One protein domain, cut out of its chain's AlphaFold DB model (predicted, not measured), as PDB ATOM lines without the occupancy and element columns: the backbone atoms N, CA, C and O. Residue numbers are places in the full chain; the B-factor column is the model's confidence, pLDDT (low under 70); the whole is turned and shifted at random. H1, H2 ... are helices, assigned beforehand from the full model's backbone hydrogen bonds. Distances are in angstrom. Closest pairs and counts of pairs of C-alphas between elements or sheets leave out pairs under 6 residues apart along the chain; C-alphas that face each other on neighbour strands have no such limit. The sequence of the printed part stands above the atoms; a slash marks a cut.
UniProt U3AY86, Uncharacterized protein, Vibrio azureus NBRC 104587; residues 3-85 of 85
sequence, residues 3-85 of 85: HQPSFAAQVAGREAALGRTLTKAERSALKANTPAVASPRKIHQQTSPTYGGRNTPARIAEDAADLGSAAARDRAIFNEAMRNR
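What this domain is: This is residues 3 to 85 of the 85 residues of an uncharacterized protein of Vibrio azureus NBRC 104587 (UniProt U3AY86). An elongated, all-helix domain in which H1 and the long H5 run opposite ways at a shallow tilt of 15 degrees, their lines shifted sideways and staggered along the long axis, and meet only where residues 9 to 13 of H1 pass residue 67 of H5. H2 and H4 cross H1 on its two opposite sides, while the short H3 crosses H5 towards the end of the domain where H5 finishes. The printed part has 83 residues with five named helices, in the order H1, H2, H3, H4, H5, and no named strand. The whole is compact, with a radius of gyration of the C-alphas of 13.1 A, and spans 42 by 24 by 22 A.

How they stand to each other: H1, residues 7 to 18, is the hub and touches three other helices. H2, residues 24 to 33, only just touches H1, with 3 pairs of C-alphas within 8 A. H1 touches H2 with residues 7 to 11 alone, at a steep tilt of 63 degrees, opposite ways; the closest C-alphas, of Val 11 and Arg 27, are 7.1 A apart. H3, residues 41 to 47, is apart from H1 and H2. H4, residues 57 to 65, touches residues 8 to 13 of H1 at a steep tilt of 57 degrees, the same way; the closest C-alphas, of Gly 13 and Ala 64, are 4.5 A apart. H4 is apart from H2 and H3. H5, residues 67 to 83, only just touches H1, with 3 pairs of C-alphas within 8 A, at a shallow tilt of 15 degrees, opposite ways. H1 touches H5 with residues 9 to 13 alone, and H5 touches H1 with residue 67 alone; the closest C-alphas, of Gln 10 and Leu 67, are 7.0 A apart. H5 is close to H4 but not clearly touching, with the C-alphas of Asp 63 and Ala 70, the closest, 5.3 A apart; at 71 degrees the two are only just about perpendicular. Residues 77 to 82 of H5 touch H3 at a steep tilt of 67 degrees, opposite ways; the closest C-alphas, of Ile 43 and Ala 81, are 6.5 A apart. In H1, H2, H3, H4 and H5 every O i to N i+4 pair is within hydrogen-bond range.

Where its parts are: H1 begins at C-alpha 7, (122.865, 124.213, 130.916), and is 16.5 A long from first to last C-alpha. H2 is 14.3 A long, H3 10.2 A and H4 12.4 A. H5, the longest, covers 24.3 A and ends at C-alpha 83, (108.740, 135.529, 147.670).

The domain as a whole: The C-alphas of Gly 19 and Asn 84, the two farthest apart, are 41.9 A from each other. The printed part has no cut. The links H1 to H2 and H4 to H5 are tight, H2 to H3 and H3 to H4 short, and no link is long. The mean pLDDT of the printed part is 95.4; residue 85, the chain's last, is under 70.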
ATOM      1  N   HIS A   3     117.639 125.230 134.726       91.00
ATOM      2  CA  HIS A   3     119.038 125.018 135.088       91.00
ATOM      3  C   HIS A   3     119.634 126.369 135.484       91.00
ATOM      4  O   HIS A   3     119.633 127.288 134.670       91.00
ATOM      5  N   GLN A   4     120.143 126.459 136.712       92.94
ATOM      6  CA  GLN A   4     120.665 127.682 137.321       92.94
ATOM      7  C   GLN A   4     122.092 127.395 137.828       92.94
ATOM      8  O   GLN A   4     122.228 126.782 138.891       92.94
ATOM      9  N   PRO A   5     123.154 127.730 137.070       95.50
ATOM     10  CA  PRO A   5     123.156 128.510 135.832       95.50
ATOM     11  C   PRO A   5     122.723 127.686 134.616       95.50
ATOM     12  O   PRO A   5     122.602 126.456 134.693       95.50
ATOM     13  N   SER A   6     122.516 128.349 133.473       96.25
ATOM     14  CA  SER A   6     122.011 127.687 132.267       96.25
ATOM     15  C   SER A   6     122.838 126.455 131.883       96.25
ATOM     16  O   SER A   6     124.063 126.416 132.004       96.25
ATOM     17  N   PHE A   7     122.171 125.428 131.352       96.88
ATOM     18  CA  PHE A   7     122.865 124.213 130.916       96.88
ATOM     19  C   PHE A   7     123.903 124.492 129.812       96.88
ATOM     20  O   PHE A   7     124.900 123.788 129.708       96.88
ATOM     21  N   ALA A   8     123.694 125.537 129.005       97.19
ATOM     22  CA  ALA A   8     124.662 125.950 127.993       97.19
ATOM     23  C   ALA A   8     125.962 126.481 128.620       97.19
ATOM     24  O   ALA A   8     127.034 126.096 128.164       97.19
ATOM     25  N   ALA A   9     125.876 127.285 129.687       98.00
ATOM     26  CA  ALA A   9     127.052 127.749 130.430       98.00
ATOM     27  C   ALA A   9     127.817 126.577 131.057       98.00
ATOM     28  O   ALA A   9     129.040 126.517 130.981       98.00
ATOM     29  N   GLN A  10     127.103 125.585 131.597       98.06
ATOM     30  CA  GLN A  10     127.730 124.390 132.173       98.06
ATOM     31  C   GLN A  10     128.455 123.536 131.129       98.06
ATOM     32  O   GLN A  10     129.546 123.035 131.398       98.06
ATOM     33  N   VAL A  11     127.877 123.385 129.931       98.12
ATOM     34  CA  VAL A  11     128.560 122.736 128.803       98.12
ATOM     35  C   VAL A  11     129.813 123.523 128.430       98.12
ATOM     36  O   VAL A  11     130.888 122.936 128.415       98.12
ATOM     37  N   ALA A  12     129.699 124.836 128.216       98.31
ATOM     38  CA  ALA A  12     130.829 125.679 127.830       98.31
ATOM     39  C   ALA A  12     131.966 125.644 128.867       98.31
ATOM     40  O   ALA A  12     133.122 125.449 128.498       98.31
ATOM     41  N   GLY A  13     131.651 125.736 130.162       97.94
ATOM     42  CA  GLY A  13     132.645 125.630 131.233       97.94
ATOM     43  C   GLY A  13     133.319 124.255 131.268       97.94
ATOM     44  O   GLY A  13     134.532 124.151 131.451       97.94
ATOM     45  N   ARG A  14     132.558 123.178 131.022       98.00
ATOM     46  CA  ARG A  14     133.120 121.823 130.968       98.00
ATOM     47  C   ARG A  14     134.014 121.611 129.747       98.00
ATOM     48  O   ARG A  14     135.054 120.970 129.879       98.00
ATOM     49  N   GLU A  15     133.623 122.130 128.589       98.44
ATOM     50  CA  GLU A  15     134.417 122.073 127.356       98.44
ATOM     51  C   GLU A  15     135.709 122.882 127.488       98.44
ATOM     52  O   GLU A  15     136.776 122.382 127.133       98.44
ATOM     53  N   ALA A  16     135.638 124.072 128.092       97.62
ATOM     54  CA  ALA A  16     136.809 124.889 128.399       97.62
ATOM     55  C   ALA A  16     137.789 124.149 129.323       97.62
ATOM     56  O   ALA A  16     138.980 124.084 129.030       97.62
ATOM     57  N   ALA A  17     137.290 123.511 130.387       97.12
ATOM     58  CA  ALA A  17     138.117 122.723 131.301       97.12
ATOM     59  C   ALA A  17     138.745 121.475 130.649       97.12
ATOM     60  O   ALA A  17     139.779 120.997 131.107       97.12
ATOM     61  N   LEU A  18     138.117 120.917 129.608       97.50
ATOM     62  CA  LEU A  18     138.621 119.751 128.872       97.50
ATOM     63  C   LEU A  18     139.509 120.118 127.675       97.50
ATOM     64  O   LEU A  18     140.177 119.235 127.139       97.50
ATOM     65  N   GLY A  19     139.479 121.371 127.214       98.19
ATOM     66  CA  GLY A  19     140.140 121.803 125.980       98.19
ATOM     67  C   GLY A  19     139.533 121.205 124.701       98.19
ATOM     68  O   GLY A  19     140.183 121.204 123.658       98.19
ATOM     69  N   ARG A  20     138.309 120.662 124.767       98.25
ATOM     70  CA  ARG A  20     137.595 120.062 123.628       98.25
ATOM     71  C   ARG A  20     136.085 120.084 123.831       98.25
ATOM     72  O   ARG A  20     135.603 120.223 124.952       98.25
ATOM     73  N   THR A  21     135.344 119.839 122.755       98.12
ATOM     74  CA  THR A  21     133.890 119.673 122.822       98.12
ATOM     75  C   THR A  21     133.490 118.386 123.545       98.12
ATOM     76  O   THR A  21     134.211 117.376 123.540       98.12
ATOM     77  N   LEU A  22     132.320 118.416 124.179       98.06
ATOM     78  CA  LEU A  22     131.719 117.239 124.788       98.06
ATOM     79  C   LEU A  22     131.147 116.322 123.713       98.06
ATOM     80  O   LEU A  22     130.429 116.741 122.803       98.06
ATOM     81  N   THR A  23     131.371 115.026 123.885       98.44
ATOM     82  CA  THR A  23     130.610 114.016 123.154       98.44
ATOM     83  C   THR A  23     129.138 114.062 123.568       98.44
ATOM     84  O   THR A  23     128.763 114.538 124.645       98.44
ATOM     85  N   LYS A  24     128.259 113.496 122.735       98.00
ATOM     86  CA  LYS A  24     126.827 113.381 123.054       98.00
ATOM     87  C   LYS A  24     126.583 112.636 124.375       98.00
ATOM     88  O   LYS A  24     125.683 113.014 125.128       98.00
ATOM     89  N   ALA A  25     127.381 111.602 124.653       98.12
ATOM     90  CA  ALA A  25     127.295 110.825 125.885       98.12
ATOM     91  C   ALA A  25     127.680 111.679 127.101       98.12
ATOM     92  O   ALA A  25     126.911 111.757 128.055       98.12
ATOM     93  N   GLU A  26     128.796 112.406 127.031       98.25
ATOM     94  CA  GLU A  26     129.237 113.292 128.114       98.25
ATOM     95  C   GLU A  26     128.265 114.445 128.354       98.25
ATOM     96  O   GLU A  26     127.963 114.766 129.497       98.25
ATOM     97  N   ARG A  27     127.710 115.037 127.291       97.94
ATOM     98  CA  ARG A  27     126.688 116.080 127.419       97.94
ATOM     99  C   ARG A  27     125.420 115.547 128.087       97.94
ATOM    100  O   ARG A  27     124.821 116.240 128.906       97.94
ATOM    101  N   SER A  28     125.013 114.322 127.757       96.56
ATOM    102  CA  SER A  28     123.860 113.667 128.391       96.56
ATOM    103  C   SER A  28     124.133 113.366 129.865       96.56
ATOM    104  O   SER A  28     123.294 113.666 130.712       96.56
ATOM    105  N   ALA A  29     125.326 112.853 130.177       97.44
ATOM    106  CA  ALA A  29     125.764 112.603 131.544       97.44
ATOM    107  C   ALA A  29     125.844 113.901 132.360       97.44
ATOM    108  O   ALA A  29     125.373 113.937 133.492       97.44
ATOM    109  N   LEU A  30     126.363 114.987 131.780       96.75
ATOM    110  CA  LEU A  30     126.381 116.299 132.422       96.75
ATOM    111  C   LEU A  30     124.954 116.745 132.746       96.75
ATOM    112  O   LEU A  30     124.658 117.048 133.893       96.75
ATOM    113  N   LYS A  31     124.034 116.682 131.774       94.44
ATOM    114  CA  LYS A  31     122.635 117.085 131.981       94.44
ATOM    115  C   LYS A  31     121.937 116.302 133.093       94.44
ATOM    116  O   LYS A  31     121.128 116.881 133.808       94.44
ATOM    117  N   ALA A  32     122.219 115.005 133.206       93.38
ATOM    118  CA  ALA A  32     121.634 114.141 134.227       93.38
ATOM    119  C   ALA A  32     122.164 114.443 135.638       93.38
ATOM    120  O   ALA A  32     121.428 114.287 136.607       93.38
ATOM    121  N   ASN A  33     123.419 114.885 135.744       91.94
ATOM    122  CA  ASN A  33     124.073 115.181 137.020       91.94
ATOM    123  C   ASN A  33     123.983 116.657 137.424       91.94
ATOM    124  O   ASN A  33     124.225 116.994 138.578       91.94
ATOM    125  N   THR A  34     123.631 117.541 136.492       89.00
ATOM    126  CA  THR A  34     123.377 118.952 136.757       89.00
ATOM    127  C   THR A  34     122.041 119.119 137.494       89.00
ATOM    128  O   THR A  34     120.984 118.855 136.907       89.00
ATOM    129  N   PRO A  35     122.042 119.648 138.730       86.56
ATOM    130  CA  PRO A  35     120.810 119.980 139.429       86.56
ATOM    131  C   PRO A  35     120.008 121.047 138.678       86.56
ATOM    132  O   PRO A  35     120.554 121.929 138.009       86.56
ATOM    133  N   ALA A  36     118.689 120.979 138.802       91.00
ATOM    134  CA  ALA A  36     117.774 121.947 138.219       91.00
ATOM    135  C   ALA A  36     116.629 122.221 139.192       91.00
ATOM    136  O   ALA A  36     116.263 121.371 140.002       91.00
ATOM    137  N   VAL A  37     116.048 123.411 139.105       90.88
ATOM    138  CA  VAL A  37     114.958 123.837 139.979       90.88
ATOM    139  C   VAL A  37     113.629 123.690 139.250       90.88
ATOM    140  O   VAL A  37     113.484 124.015 138.063       90.88
ATOM    141  N   ALA A  38     112.623 123.197 139.965       90.81
ATOM    142  CA  ALA A  38     111.242 123.277 139.521       90.81
ATOM    143  C   ALA A  38     110.724 124.704 139.766       90.81
ATOM    144  O   ALA A  38     110.298 125.042 140.865       90.81
ATOM    145  N   SER A  39     110.782 125.551 138.737       88.69
ATOM    146  CA  SER A  39     110.197 126.895 138.770       88.69
ATOM    147  C   SER A  39     108.828 126.912 138.082       88.69
ATOM    148  O   SER A  39     108.701 126.333 136.994       88.69
ATOM    149  N   PRO A  40     107.818 127.631 138.621       94.19
ATOM    150  CA  PRO A  40     106.613 127.958 137.869       94.19
ATOM    151  C   PRO A  40     106.974 128.581 136.519       94.19
ATOM    152  O   PRO A  40     107.887 129.409 136.431       94.19
ATOM    153  N   ARG A  41     106.248 128.198 135.461       93.25
ATOM    154  CA  ARG A  41     106.545 128.637 134.087       93.25
ATOM    155  C   ARG A  41     106.623 130.159 133.975       93.25
ATOM    156  O   ARG A  41     107.555 130.660 133.359       93.25
ATOM    157  N   LYS A  42     105.673 130.874 134.588       94.44
ATOM    158  CA  LYS A  42     105.606 132.342 134.558       94.44
ATOM    159  C   LYS A  42     106.817 132.986 135.241       94.44
ATOM    160  O   LYS A  42     107.417 133.885 134.667       94.44
ATOM    161  N   ILE A  43     107.227 132.473 136.402       94.56
ATOM    162  CA  ILE A  43     108.409 132.959 137.132       94.56
ATOM    163  C   ILE A  43     109.687 132.722 136.323       94.56
ATOM    164  O   ILE A  43     110.449 133.662 136.100       94.56
ATOM    165  N   HIS A  44     109.871 131.508 135.794       94.12
ATOM    166  CA  HIS A  44     111.014 131.171 134.938       94.12
ATOM    167  C   HIS A  44     111.067 132.098 133.715       94.12
ATOM    168  O   HIS A  44     112.100 132.687 133.418       94.12
ATOM    169  N   GLN A  45     109.923 132.300 133.056       94.81
ATOM    170  CA  GLN A  45     109.797 133.210 131.923       94.81
ATOM    171  C   GLN A  45     110.167 134.644 132.271       94.81
ATOM    172  O   GLN A  45     110.916 135.259 131.526       94.81
ATOM    173  N   GLN A  46     109.648 135.197 133.361       94.94
ATOM    174  CA  GLN A  46     109.779 136.625 133.652       94.94
ATOM    175  C   GLN A  46     111.127 136.991 134.264       94.94
ATOM    176  O   GLN A  46     111.637 138.069 133.985       94.94
ATOM    177  N   THR A  47     111.709 136.098 135.067       94.38
ATOM    178  CA  THR A  47     112.813 136.473 135.963       94.38
ATOM    179  C   THR A  47     114.139 135.808 135.629       94.38
ATOM    180  O   THR A  47     115.175 136.409 135.882       94.38
ATOM    181  N   SER A  48     114.151 134.622 135.004       94.75
ATOM    182  CA  SER A  48     115.419 133.930 134.744       94.75
ATOM    183  C   SER A  48     116.319 134.735 133.796       94.75
ATOM    184  O   SER A  48     115.899 135.073 132.684       94.75
ATOM    185  N   PRO A  49     117.576 134.998 134.169       94.94
ATOM    186  CA  PRO A  49     118.527 135.722 133.325       94.94
ATOM    187  C   PRO A  49     118.849 135.012 132.010       94.94
ATOM    188  O   PRO A  49     119.349 135.639 131.084       94.94
ATOM    189  N   THR A  50     118.530 133.722 131.907       95.88
ATOM    190  CA  THR A  50     118.863 132.876 130.759       95.88
ATOM    191  C   THR A  50     117.628 132.266 130.093       95.88
ATOM    192  O   THR A  50     117.742 131.316 129.319       95.88
ATOM    193  N   TYR A  51     116.422 132.777 130.364       95.38
ATOM    194  CA  TYR A  51     115.224 132.307 129.667       95.38
ATOM    195  C   TYR A  51     115.116 132.888 128.251       95.38
ATOM    196  O   TYR A  51     115.246 134.097 128.037       95.38
ATOM    197  N   GLY A  52     114.788 132.028 127.282       92.31
ATOM    198  CA  GLY A  52     114.554 132.431 125.896       92.31
ATOM    199  C   GLY A  52     115.773 133.132 125.288       92.31
ATOM    200  O   GLY A  52     116.897 132.656 125.423       92.31
ATOM    201  N   GLY A  53     115.557 134.281 124.646       93.88
ATOM    202  CA  GLY A  53     116.613 135.049 123.973       93.88
ATOM    203  C   GLY A  53     117.657 135.702 124.891       93.88
ATOM    204  O   GLY A  53     118.593 136.308 124.382       93.88
ATOM    205  N   ARG A  54     117.528 135.598 126.223       96.75
ATOM    206  CA  ARG A  54     118.488 136.203 127.169       96.75
ATOM    207  C   ARG A  54     119.761 135.378 127.350       96.75
ATOM    208  O   ARG A  54     120.779 135.923 127.765       96.75
ATOM    209  N   ASN A  55     119.726 134.086 127.012       97.19
ATOM    210  CA  ASN A  55     120.900 133.211 127.066       97.19
ATOM    211  C   ASN A  55     121.804 133.420 125.840       97.19
ATOM    212  O   ASN A  55     121.967 132.529 125.006       97.19
ATOM    213  N   THR A  56     122.315 134.640 125.684       97.94
ATOM    214  CA  THR A  56     123.166 135.032 124.556       97.94
ATOM    215  C   THR A  56     124.530 134.334 124.628       97.94
ATOM    216  O   THR A  56     124.955 133.939 125.714       97.94
ATOM    217  N   PRO A  57     125.273 134.223 123.509       97.88
ATOM    218  CA  PRO A  57     126.636 133.686 123.533       97.88
ATOM    219  C   PRO A  57     127.553 134.401 124.535       97.88
ATOM    220  O   PRO A  57     128.328 133.747 125.227       97.88
ATOM    221  N   ALA A  58     127.417 135.725 124.669       97.75
ATOM    222  CA  ALA A  58     128.169 136.512 125.646       97.75
ATOM    223  C   ALA A  58     127.812 136.132 127.093       97.75
ATOM    224  O   ALA A  58     128.713 135.878 127.886       97.75
ATOM    225  N   ARG A  59     126.515 136.005 127.417       97.75
ATOM    226  CA  ARG A  59     126.052 135.550 128.740       97.75
ATOM    227  C   ARG A  59     126.545 134.138 129.054       97.75
ATOM    228  O   ARG A  59     126.970 133.880 130.170       97.75
ATOM    229  N   ILE A  60     126.508 133.234 128.074       98.44
ATOM    230  CA  ILE A  60     127.007 131.860 128.227       98.44
ATOM    231  C   ILE A  60     128.502 131.866 128.546       98.44
ATOM    232  O   ILE A  60     128.916 131.141 129.442       98.44
ATOM    233  N   ALA A  61     129.300 132.667 127.835       98.06
ATOM    234  CA  ALA A  61     130.738 132.768 128.071       98.06
ATOM    235  C   ALA A  61     131.062 133.377 129.445       98.06
ATOM    236  O   ALA A  61     131.917 132.853 130.153       98.06
ATOM    237  N   GLU A  62     130.352 134.440 129.835       98.19
ATOM    238  CA  GLU A  62     130.465 135.073 131.156       98.19
ATOM    239  C   GLU A  62     130.127 134.078 132.277       98.19
ATOM    240  O   GLU A  62     130.934 133.854 133.176       98.19
ATOM    241  N   ASP A  63     128.972 133.414 132.187       98.31
ATOM    242  CA  ASP A  63     128.524 132.456 133.200       98.31
ATOM    243  C   ASP A  63     129.412 131.199 133.233       98.31
ATOM    244  O   ASP A  63     129.588 130.595 134.287       98.31
ATOM    245  N   ALA A  64     129.983 130.788 132.098       98.19
ATOM    246  CA  ALA A  64     130.905 129.657 132.026       98.19
ATOM    247  C   ALA A  64     132.267 129.951 132.671       98.19
ATOM    248  O   ALA A  64     132.908 129.020 133.162       98.19
ATOM    249  N   ALA A  65     132.704 131.214 132.670       98.06
ATOM    250  CA  ALA A  65     133.943 131.633 133.321       98.06
ATOM    251  C   ALA A  65     133.847 131.539 134.852       98.06
ATOM    252  O   ALA A  65     134.846 131.244 135.506       98.06
ATOM    253  N   ASP A  66     132.649 131.730 135.415       97.81
ATOM    254  CA  ASP A  66     132.371 131.530 136.839       97.81
ATOM    255  C   ASP A  66     130.955 130.978 137.070       97.81
ATOM    256  O   ASP A  66     129.986 131.694 137.360       97.81
ATOM    257  N   LEU A  67     130.851 129.649 136.986       96.81
ATOM    258  CA  LEU A  67     129.596 128.927 137.200       96.81
ATOM    259  C   LEU A  67     129.045 129.108 138.620       96.81
ATOM    260  O   LEU A  67     127.830 129.041 138.809       96.81
ATOM    261  N   GLY A  68     129.911 129.321 139.617       96.56
ATOM    262  CA  GLY A  68     129.509 129.493 141.011       96.56
ATOM    263  C   GLY A  68     128.790 130.822 141.220       96.56
ATOM    264  O   GLY A  68     127.676 130.851 141.752       96.56
ATOM    265  N   SER A  69     129.382 131.909 140.725       97.94
ATOM    266  CA  SER A  69     128.768 133.239 140.760       97.94
ATOM    267  C   SER A  69     127.475 133.293 139.943       97.94
ATOM    268  O   SER A  69     126.476 133.857 140.402       97.94
ATOM    269  N   ALA A  70     127.436 132.645 138.775       97.81
ATOM    270  CA  ALA A  70     126.218 132.543 137.973       97.81
ATOM    271  C   ALA A  70     125.103 131.762 138.701       97.81
ATOM    272  O   ALA A  70     123.958 132.219 138.741       97.81
ATOM    273  N   ALA A  71     125.436 130.639 139.357       97.00
ATOM    274  CA  ALA A  71     124.492 129.874 140.178       97.00
ATOM    275  C   ALA A  71     123.902 130.719 141.314       97.00
ATOM    276  O   ALA A  71     122.691 130.701 141.549       97.00
ATOM    277  N   ALA A  72     124.756 131.467 142.021       97.62
ATOM    278  CA  ALA A  72     124.348 132.319 143.131       97.62
ATOM    279  C   ALA A  72     123.408 133.444 142.667       97.62
ATOM    280  O   ALA A  72     122.361 133.665 143.283       97.62
ATOM    281  N   ARG A  73     123.735 134.102 141.545       97.50
ATOM    282  CA  ARG A  73     122.908 135.142 140.914       97.50
ATOM    283  C   ARG A  73     121.525 134.612 140.535       97.50
ATOM    284  O   ARG A  73     120.514 135.198 140.926       97.50
ATOM    285  N   ASP A  74     121.468 133.494 139.815       96.75
ATOM    286  CA  ASP A  74     120.206 132.901 139.362       96.75
ATOM    287  C   ASP A  74     119.347 132.423 140.543       96.75
ATOM    288  O   ASP A  74     118.135 132.659 140.571       96.75
ATOM    289  N   ARG A  75     119.974 131.824 141.567       95.88
ATOM    290  CA  ARG A  75     119.294 131.416 142.803       95.88
ATOM    291  C   ARG A  75     118.683 132.606 143.538       95.88
ATOM    292  O   ARG A  75     117.552 132.497 144.009       95.88
ATOM    293  N   ALA A  76     119.411 133.716 143.657       97.06
ATOM    294  CA  ALA A  76     118.923 134.915 144.331       97.06
ATOM    295  C   ALA A  76     117.690 135.494 143.620       97.06
ATOM    296  O   ALA A  76     116.683 135.775 144.270       97.06
ATOM    297  N   ILE A  77     117.735 135.585 142.288       96.06
ATOM    298  CA  ILE A  77     116.618 136.067 141.465       96.06
ATOM    299  C   ILE A  77     115.403 135.143 141.586       96.06
ATOM    300  O   ILE A  77     114.285 135.619 141.782       96.06
ATOM    301  N   PHE A  78     115.613 133.826 141.528       95.38
ATOM    302  CA  PHE A  78     114.539 132.855 141.722       95.38
ATOM    303  C   PHE A  78     113.899 132.974 143.109       95.38
ATOM    304  O   PHE A  78     112.676 133.028 143.215       95.38
ATOM    305  N   ASN A  79     114.708 133.035 144.170       95.62
ATOM    306  CA  ASN A  79     114.206 133.150 145.537       95.62
ATOM    307  C   ASN A  79     113.391 134.436 145.724       95.62
ATOM    308  O   ASN A  79     112.321 134.395 146.327       95.62
ATOM    309  N   GLU A  80     113.856 135.557 145.172       96.50
ATOM    310  CA  GLU A  80     113.122 136.823 145.207       96.50
ATOM    311  C   GLU A  80     111.785 136.732 144.466       96.50
ATOM    312  O   GLU A  80     110.738 137.085 145.009       96.50
ATOM    313  N   ALA A  81     111.791 136.171 143.260       94.50
ATOM    314  CA  ALA A  81     110.580 135.999 142.469       94.50
ATOM    315  C   ALA A  81     109.553 135.078 143.148       94.50
ATOM    316  O   ALA A  81     108.350 135.286 143.021       94.50
ATOM    317  N   MET A  82     110.021 134.068 143.883       93.69
ATOM    318  CA  MET A  82     109.160 133.158 144.637       93.69
ATOM    319  C   MET A  82     108.580 133.787 145.908       93.69
ATOM    320  O   MET A  82     107.484 133.389 146.305       93.69
ATOM    321  N   ARG A  83     109.272 134.751 146.533       93.31
ATOM    322  CA  ARG A  83     108.740 135.529 147.670       93.31
ATOM    323  C   ARG A  83     107.601 136.458 147.252       93.31
ATOM    324  O   ARG A  83     106.661 136.629 148.018       93.31
ATOM    325  N   ASN A  84     107.672 136.996 146.036       81.88
ATOM    326  CA  ASN A  84     106.715 137.967 145.498       81.88
ATOM    327  C   ASN A  84     105.655 137.331 144.570       81.88
ATOM    328  O   ASN A  84     105.088 138.031 143.728       81.88
ATOM    329  N   ARG A  85     105.452 136.006 144.652       69.25
ATOM    330  CA  ARG A  85     104.604 135.251 143.712       69.25
ATOM    331  C   ARG A  85     103.107 135.388 143.981       69.25
ATOM    332  O   ARG A  85     102.722 135.364 145.169       69.25
TER     333      ARG A  85